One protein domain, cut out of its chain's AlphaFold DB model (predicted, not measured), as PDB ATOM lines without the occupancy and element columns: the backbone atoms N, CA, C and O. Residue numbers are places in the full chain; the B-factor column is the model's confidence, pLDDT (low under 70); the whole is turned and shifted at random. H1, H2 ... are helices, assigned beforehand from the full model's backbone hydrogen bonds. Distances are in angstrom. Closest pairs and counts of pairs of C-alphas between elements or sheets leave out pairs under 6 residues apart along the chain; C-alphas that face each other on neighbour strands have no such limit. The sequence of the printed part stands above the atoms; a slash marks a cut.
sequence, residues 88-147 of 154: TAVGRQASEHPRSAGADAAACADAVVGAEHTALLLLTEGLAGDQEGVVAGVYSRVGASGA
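This is residues 88 to 147 of the 154 residues of the protein "FIST domain-containing protein" of Actinobacteria bacterium 13_2_20CM_2_71_6 (UniProt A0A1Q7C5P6). The longest helix, H3, packs on H1 at one end of an elongated body; short H2 follows H1 toward the other end, and residues 112 to 130 fold back along the length to H3. The printed part has 60 residues, with three named helices, H1, H2, H3 in order, and no named strand. The class is all helix, with 25 residues, under half, in named elements. The whole is compact, radius of gyration of the C-alphas 11.3 A, spanning 35 by 19 by 16 A.

H3, residues 131 to 142, touches H1, residues 98 to 105, the same way at a steep tilt of 42 degrees; the closest C-alphas, of Arg 99 and Gly 137, are 4.1 A apart. H2, residues 107 to 111, is close to H3 but not clearly touching; the closest C-alphas, of Ala 109 and Val 142, are 6.9 A apart. H1 and H2 meet only through their link. Every O i to N i+4 pair is within hydrogen-bond range in H1, 7 of 8 in H3 and 0 of 1 in H2, where 2 of 2 O i to N i+3 pairs are.

H3 measures 16.9 A, ending at C-alpha 142 (-50.681, -43.091, 26.120). H1 measures 10.4 A from C-alpha 98 (-44.461, -47.362, 40.217), and H2 8.0 A.

The farthest C-alphas, of Glu 96 and Glu 116, are 35.6 A apart. The printed part has no cut. The link H2 to H3 is long. Residues 126 to 128 and 144 to 147 have pLDDT under 70.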
ATOM      1  N   THR A  88     -38.100 -37.310  25.078       96.38
ATOM      2  CA  THR A  88     -37.639 -38.168  26.175       96.38
ATOM      3  C   THR A  88     -38.158 -37.633  27.502       96.38
ATOM      4  O   THR A  88     -38.170 -36.422  27.714       96.38
ATOM      5  N   ALA A  89     -38.560 -38.520  28.404       96.50
ATOM      6  CA  ALA A  89     -38.933 -38.186  29.774       96.50
ATOM      7  C   ALA A  89     -38.402 -39.261  30.728       96.50
ATOM      8  O   ALA A  89     -37.986 -40.336  30.298       96.50
ATOM      9  N   VAL A  90     -38.393 -38.955  32.026       95.62
ATOM     10  CA  VAL A  90     -37.921 -39.869  33.068       95.62
ATOM     11  C   VAL A  90     -38.917 -39.909  34.218       95.62
ATOM     12  O   VAL A  90     -39.277 -38.876  34.776       95.62
ATOM     13  N   GLY A  91     -39.326 -41.119  34.586       94.38
ATOM     14  CA  GLY A  91     -40.012 -41.397  35.841       94.38
ATOM     15  C   GLY A  91     -39.002 -41.706  36.935       94.38
ATOM     16  O   GLY A  91     -38.051 -42.455  36.711       94.38
ATOM     17  N   ARG A  92     -39.186 -41.134  38.124       92.69
ATOM     18  CA  ARG A  92     -38.320 -41.373  39.292       92.69
ATOM     19  C   ARG A  92     -39.110 -42.072  40.393       92.69
ATOM     20  O   ARG A  92     -40.332 -42.079  40.358       92.69
ATOM     21  N   GLN A  93     -38.401 -42.636  41.374       90.50
ATOM     22  CA  GLN A  93     -39.012 -43.283  42.546       90.50
ATOM     23  C   GLN A  93     -39.955 -44.438  42.162       90.50
ATOM     24  O   GLN A  93     -41.038 -44.595  42.717       90.50
ATOM     25  N   ALA A  94     -39.564 -45.240  41.165       89.25
ATOM     26  CA  ALA A  94     -40.393 -46.337  40.662       89.25
ATOM     27  C   ALA A  94     -40.604 -47.460  41.695       89.25
ATOM     28  O   ALA A  94     -41.593 -48.181  41.608       89.25
ATOM     29  N   SER A  95     -39.712 -47.594  42.681       88.19
ATOM     30  CA  SER A  95     -39.855 -48.564  43.774       88.19
ATOM     31  C   SER A  95     -40.961 -48.170  44.753       88.19
ATOM     32  O   SER A  95     -41.682 -49.034  45.248       88.19
ATOM     33  N   GLU A  96     -41.110 -46.875  45.032       91.38
ATOM     34  CA  GLU A  96     -42.117 -46.343  45.952       91.38
ATOM     35  C   GLU A  96     -43.438 -46.023  45.240       91.38
ATOM     36  O   GLU A  96     -44.523 -46.192  45.805       91.38
ATOM     37  N   HIS A  97     -43.352 -45.534  44.003       92.62
ATOM     38  CA  HIS A  97     -44.469 -44.968  43.250       92.62
ATOM     39  C   HIS A  97     -44.481 -45.449  41.786       92.62
ATOM     40  O   HIS A  97     -44.409 -44.644  40.854       92.62
ATOM     41  N   PRO A  98     -44.615 -46.765  41.546       92.75
ATOM     42  CA  PRO A  98     -44.461 -47.362  40.217       92.75
ATOM     43  C   PRO A  98     -45.417 -46.760  39.178       92.75
ATOM     44  O   PRO A  98     -44.998 -46.407  38.078       92.75
ATOM     45  N   ARG A  99     -46.693 -46.546  39.533       94.19
ATOM     46  CA  ARG A  99     -47.689 -45.979  38.604       94.19
ATOM     47  C   ARG A  99     -47.397 -44.537  38.202       94.19
ATOM     48  O   ARG A  99     -47.513 -44.218  37.022       94.19
ATOM     49  N   SER A 100     -47.040 -43.664  39.144       95.44
ATOM     50  CA  SER A 100     -46.711 -42.278  38.788       95.44
ATOM     51  C   SER A 100     -45.402 -42.221  38.010       95.44
ATOM     52  O   SER A 100     -45.357 -41.553  36.985       95.44
ATOM     53  N   ALA A 101     -44.395 -43.011  38.398       95.00
ATOM     54  CA  ALA A 101     -43.145 -43.119  37.652       95.00
ATOM     55  C   ALA A 101     -43.385 -43.550  36.193       95.00
ATOM     56  O   ALA A 101     -42.819 -42.964  35.274       95.00
ATOM     57  N   GLY A 102     -44.269 -44.524  35.959       94.69
ATOM     58  CA  GLY A 102     -44.666 -44.921  34.608       94.69
ATOM     59  C   GLY A 102     -45.362 -43.805  33.822       94.69
ATOM     60  O   GLY A 102     -45.030 -43.566  32.661       94.69
ATOM     61  N   ALA A 103     -46.303 -43.091  34.448       95.69
ATOM     62  CA  ALA A 103     -47.002 -41.975  33.806       95.69
ATOM     63  C   ALA A 103     -46.052 -40.811  33.459       95.69
ATOM     64  O   ALA A 103     -46.152 -40.245  32.368       95.69
ATOM     65  N   ASP A 104     -45.106 -40.503  34.349       96.25
ATOM     66  CA  ASP A 104     -44.092 -39.463  34.162       96.25
ATOM     67  C   ASP A 104     -43.100 -39.842  33.055       96.25
ATOM     68  O   ASP A 104     -42.804 -39.026  32.181       96.25
ATOM     69  N   ALA A 105     -42.641 -41.100  33.020       95.06
ATOM     70  CA  ALA A 105     -41.787 -41.613  31.947       95.06
ATOM     71  C   ALA A 105     -42.477 -41.553  30.572       95.06
ATOM     72  O   ALA A 105     -41.821 -41.324  29.557       95.06
ATOM     73  N   ALA A 106     -43.802 -41.718  30.530       95.38
ATOM     74  CA  ALA A 106     -44.595 -41.645  29.305       95.38
ATOM     75  C   ALA A 106     -45.015 -40.218  28.910       95.38
ATOM     76  O   ALA A 106     -45.584 -40.027  27.833       95.38
ATOM     77  N   ALA A 107     -44.749 -39.202  29.740       94.88
ATOM     78  CA  ALA A 107     -45.195 -37.831  29.483       94.88
ATOM     79  C   ALA A 107     -44.605 -37.236  28.191       94.88
ATOM     80  O   ALA A 107     -45.226 -36.364  27.581       94.88
ATOM     81  N   CYS A 108     -43.452 -37.734  27.728       94.25
ATOM     82  CA  CYS A 108     -42.853 -37.300  26.466       94.25
ATOM     83  C   CYS A 108     -43.712 -37.611  25.234       94.25
ATOM     84  O   CYS A 108     -43.586 -36.920  24.225       94.25
ATOM     85  N   ALA A 109     -44.619 -38.592  25.313       91.75
ATOM     86  CA  ALA A 109     -45.509 -38.937  24.209       91.75
ATOM     87  C   ALA A 109     -46.422 -37.768  23.799       91.75
ATOM     88  O   ALA A 109     -46.824 -37.680  22.644       91.75
ATOM     89  N   ASP A 110     -46.715 -36.839  24.715       89.31
ATOM     90  CA  ASP A 110     -47.524 -35.653  24.420       89.31
ATOM     91  C   ASP A 110     -46.821 -34.669  23.467       89.31
ATOM     92  O   ASP A 110     -47.494 -33.879  22.806       89.31
ATOM     93  N   ALA A 111     -45.488 -34.720  23.379       89.94
ATOM     94  CA  ALA A 111     -44.694 -33.860  22.504       89.94
ATOM     95  C   ALA A 111     -44.532 -34.425  21.079       89.94
ATOM     96  O   ALA A 111     -44.068 -33.709  20.191       89.94
ATOM     97  N   VAL A 112     -44.922 -35.683  20.845       87.75
ATOM     98  CA  VAL A 112     -44.895 -36.322  19.521       87.75
ATOM     99  C   VAL A 112     -46.302 -36.270  18.930       87.75
ATOM    100  O   VAL A 112     -47.220 -36.931  19.414       87.75
ATOM    101  N   VAL A 113     -46.494 -35.464  17.884       80.00
ATOM    102  CA  VAL A 113     -47.819 -35.182  17.308       80.00
ATOM    103  C   VAL A 113     -47.791 -35.349  15.794       80.00
ATOM    104  O   VAL A 113     -46.894 -34.855  15.117       80.00
ATOM    105  N   GLY A 114     -48.822 -36.005  15.256       81.50
ATOM    106  CA  GLY A 114     -49.034 -36.109  13.810       81.50
ATOM    107  C   GLY A 114     -48.124 -37.110  13.093       81.50
ATOM    108  O   GLY A 114     -48.127 -37.138  11.866       81.50
ATOM    109  N   ALA A 115     -47.372 -37.931  13.831       82.25
ATOM    110  CA  ALA A 115     -46.618 -39.043  13.263       82.25
ATOM    111  C   ALA A 115     -47.561 -40.180  12.835       82.25
ATOM    112  O   ALA A 115     -48.476 -40.553  13.570       82.25
ATOM    113  N   GLU A 116     -47.327 -40.738  11.645       85.06
ATOM    114  CA  GLU A 116     -48.075 -41.893  11.126       85.06
ATOM    115  C   GLU A 116     -47.767 -43.176  11.916       85.06
ATOM    116  O   GLU A 116     -48.638 -44.020  12.134       85.06
ATOM    117  N   HIS A 117     -46.524 -43.305  12.379       88.19
ATOM    118  CA  HIS A 117     -46.048 -44.424  13.177       88.19
ATOM    119  C   HIS A 117     -45.383 -43.900  14.445       88.19
ATOM    120  O   HIS A 117     -44.433 -43.120  14.377       88.19
ATOM    121  N   THR A 118     -45.866 -44.367  15.596       89.56
ATOM    122  CA  THR A 118     -45.363 -43.965  16.911       89.56
ATOM    123  C   THR A 118     -45.011 -45.205  17.717       89.56
ATOM    124  O   THR A 118     -45.789 -46.155  17.783       89.56
ATOM    125  N   ALA A 119     -43.846 -45.177  18.354       91.00
ATOM    126  CA  ALA A 119     -43.419 -46.180  19.318       91.00
ATOM    127  C   ALA A 119     -42.974 -45.481  20.605       91.00
ATOM    128  O   ALA A 119     -42.386 -44.401  20.558       91.00
ATOM    129  N   LEU A 120     -43.232 -46.113  21.750       92.50
ATOM    130  CA  LEU A 120     -42.679 -45.706  23.037       92.50
ATOM    131  C   LEU A 120     -41.645 -46.747  23.464       92.50
ATOM    132  O   LEU A 120     -41.992 -47.907  23.683       92.50
ATOM    133  N   LEU A 121     -40.384 -46.334  23.585       93.44
ATOM    134  CA  LEU A 121     -39.331 -47.170  24.156       93.44
ATOM    135  C   LEU A 121     -39.257 -46.908  25.661       93.44
ATOM    136  O   LEU A 121     -38.834 -45.838  26.091       93.44
ATOM    137  N   LEU A 122     -39.675 -47.893  26.450       91.62
ATOM    138  CA  LEU A 122     -39.625 -47.840  27.905       91.62
ATOM    139  C   LEU A 122     -38.404 -48.616  28.409       91.62
ATOM    140  O   LEU A 122     -38.265 -49.805  28.129       91.62
ATOM    141  N   LEU A 123     -37.547 -47.946  29.178       90.12
ATOM    142  CA  LEU A 123     -36.424 -48.558  29.886       90.12
ATOM    143  C   LEU A 123     -36.736 -48.513  31.384       90.12
ATOM    144  O   LEU A 123     -36.800 -47.430  31.964       90.12
ATOM    145  N   THR A 124     -36.971 -49.672  32.001       85.31
ATOM    146  CA  THR A 124     -37.248 -49.783  33.440       85.31
ATOM    147  C   THR A 124     -36.145 -50.552  34.151       85.31
ATOM    148  O   THR A 124     -35.485 -51.414  33.570       85.31
ATOM    149  N   GLU A 125     -35.947 -50.238  35.429       76.62
ATOM    150  CA  GLU A 125     -35.101 -51.040  36.306       76.62
ATOM    151  C   GLU A 125     -35.850 -52.321  36.678       76.62
ATOM    152  O   GLU A 125     -36.857 -52.256  37.383       76.62
ATOM    153  N   GLY A 126     -35.372 -53.474  36.210       68.06
ATOM    154  CA  GLY A 126     -36.022 -54.771  36.420       68.06
ATOM    155  C   GLY A 126     -35.988 -55.269  37.869       68.06
ATOM    156  O   GLY A 126     -36.754 -56.165  38.216       68.06
ATOM    157  N   LEU A 127     -35.135 -54.691  38.722       68.19
ATOM    158  CA  LEU A 127     -35.084 -54.988  40.155       68.19
ATOM    159  C   LEU A 127     -36.155 -54.246  40.972       68.19
ATOM    160  O   LEU A 127     -36.371 -54.586  42.136       68.19
ATOM    161  N   ALA A 128     -36.833 -53.247  40.399       64.94
ATOM    162  CA  ALA A 128     -37.965 -52.606  41.064       64.94
ATOM    163  C   ALA A 128     -39.166 -53.572  41.087       64.94
ATOM    164  O   ALA A 128     -39.502 -54.182  40.076       64.94
ATOM    165  N   GLY A 129     -39.794 -53.751  42.252       73.25
ATOM    166  CA  GLY A 129     -40.730 -54.859  42.484       73.25
ATOM    167  C   GLY A 129     -41.996 -54.843  41.615       73.25
ATOM    168  O   GLY A 129     -42.305 -55.835  40.964       73.25
ATOM    169  N   ASP A 130     -42.736 -53.729  41.592       84.75
ATOM    170  CA  ASP A 130     -44.041 -53.628  40.914       84.75
ATOM    171  C   ASP A 130     -43.915 -53.058  39.487       84.75
ATOM    172  O   ASP A 130     -44.256 -51.906  39.204       84.75
ATOM    173  N   GLN A 131     -43.410 -53.884  38.566       85.94
ATOM    174  CA  GLN A 131     -43.312 -53.529  37.141       85.94
ATOM    175  C   GLN A 131     -44.689 -53.358  36.481       85.94
ATOM    176  O   GLN A 131     -44.845 -52.542  35.570       85.94
ATOM    177  N   GLU A 132     -45.706 -54.087  36.949       89.00
ATOM    178  CA  GLU A 132     -47.077 -53.958  36.446       89.00
ATOM    179  C   GLU A 132     -47.637 -52.563  36.729       89.00
ATOM    180  O   GLU A 132     -48.273 -51.962  35.861       89.00
ATOM    181  N   GLY A 133     -47.339 -52.006  37.906       91.62
ATOM    182  CA  GLY A 133     -47.650 -50.629  38.257       91.62
ATOM    183  C   GLY A 133     -47.025 -49.625  37.287       91.62
ATOM    184  O   GLY A 133     -47.727 -48.728  36.817       91.62
ATOM    185  N   VAL A 134     -45.749 -49.795  36.925       93.56
ATOM    186  CA  VAL A 134     -45.070 -48.924  35.946       93.56
ATOM    187  C   VAL A 134     -45.769 -48.984  34.590       93.56
ATOM    188  O   VAL A 134     -46.139 -47.948  34.033       93.56
ATOM    189  N   VAL A 135     -46.029 -50.187  34.084       93.06
ATOM    190  CA  VAL A 135     -46.708 -50.384  32.796       93.06
ATOM    191  C   VAL A 135     -48.135 -49.818  32.821       93.06
ATOM    192  O   VAL A 135     -48.543 -49.131  31.883       93.06
ATOM    193  N   ALA A 136     -48.887 -50.024  33.905       93.38
ATOM    194  CA  ALA A 136     -50.218 -49.441  34.077       93.38
ATOM    195  C   ALA A 136     -50.177 -47.903  34.092       93.38
ATOM    196  O   ALA A 136     -51.050 -47.253  33.509       93.38
ATOM    197  N   GLY A 137     -49.150 -47.318  34.715       94.19
ATOM    198  CA  GLY A 137     -48.877 -45.883  34.692       94.19
ATOM    199  C   GLY A 137     -48.667 -45.351  33.278       94.19
ATOM    200  O   GLY A 137     -49.334 -44.399  32.872       94.19
ATOM    201  N   VAL A 138     -47.820 -46.023  32.495       94.38
ATOM    202  CA  VAL A 138     -47.596 -45.701  31.077       94.38
ATOM    203  C   VAL A 138     -48.914 -45.732  30.297       94.38
ATOM    204  O   VAL A 138     -49.274 -44.744  29.650       94.38
ATOM    205  N   TYR A 139     -49.684 -46.821  30.406       92.69
ATOM    206  CA  TYR A 139     -50.966 -46.965  29.706       92.69
ATOM    207  C   TYR A 139     -51.993 -45.900  30.086       92.69
ATOM    208  O   TYR A 139     -52.776 -45.485  29.229       92.69
ATOM    209  N   SER A 140     -51.977 -45.416  31.330       91.81
ATOM    210  CA  SER A 140     -52.859 -44.321  31.750       91.81
ATOM    211  C   SER A 140     -52.609 -43.022  30.970       91.81
ATOM    212  O   SER A 140     -53.514 -42.196  30.853       91.81
ATOM    213  N   ARG A 141     -51.405 -42.856  30.397       89.25
ATOM    214  CA  ARG A 141     -50.993 -41.650  29.673       89.25
ATOM    215  C   ARG A 141     -51.132 -41.763  28.159       89.25
ATOM    216  O   ARG A 141     -51.656 -40.841  27.530       89.25
ATOM    217  N   VAL A 142     -50.679 -42.878  27.583       87.19
ATOM    218  CA  VAL A 142     -50.681 -43.091  26.120       87.19
ATOM    219  C   VAL A 142     -51.935 -43.804  25.607       87.19
ATOM    220  O   VAL A 142     -52.187 -43.821  24.403       87.19
ATOM    221  N   GLY A 143     -52.757 -44.347  26.510       79.31
ATOM    222  CA  GLY A 143     -53.894 -45.198  26.167       79.31
ATOM    223  C   GLY A 143     -53.457 -46.580  25.671       79.31
ATOM    224  O   GLY A 143     -52.302 -46.812  25.323       79.31
ATOM    225  N   ALA A 144     -54.394 -47.526  25.605       62.34
ATOM    226  CA  ALA A 144     -54.108 -48.909  25.201       62.34
ATOM    227  C   ALA A 144     -53.670 -49.065  23.727       62.34
ATOM    228  O   ALA A 144     -53.180 -50.121  23.344       62.34
ATOM    229  N   SER A 145     -53.841 -48.027  22.901       56.97
ATOM    230  CA  SER A 145     -53.564 -48.054  21.457       56.97
ATOM    231  C   SER A 145     -52.294 -47.297  21.044       56.97
ATOM    232  O   SER A 145     -52.022 -47.204  19.851       56.97
ATOM    233  N   GLY A 146     -51.524 -46.731  21.984       49.50
ATOM    234  CA  GLY A 146     -50.223 -46.087  21.725       49.50
ATOM    235  C   GLY A 146     -50.247 -44.767  20.931       49.50
ATOM    236  O   GLY A 146     -49.265 -44.032  20.947       49.50
ATOM    237  N   ALA A 147     -51.360 -44.425  20.282       49.12
ATOM    238  CA  ALA A 147     -51.562 -43.166  19.580       49.12
ATOM    239  C   ALA A 147     -52.916 -42.570  19.970       49.12
ATOM    240  O   ALA A 147     -53.966 -43.200  19.803       49.12
TER     241      ALA A 147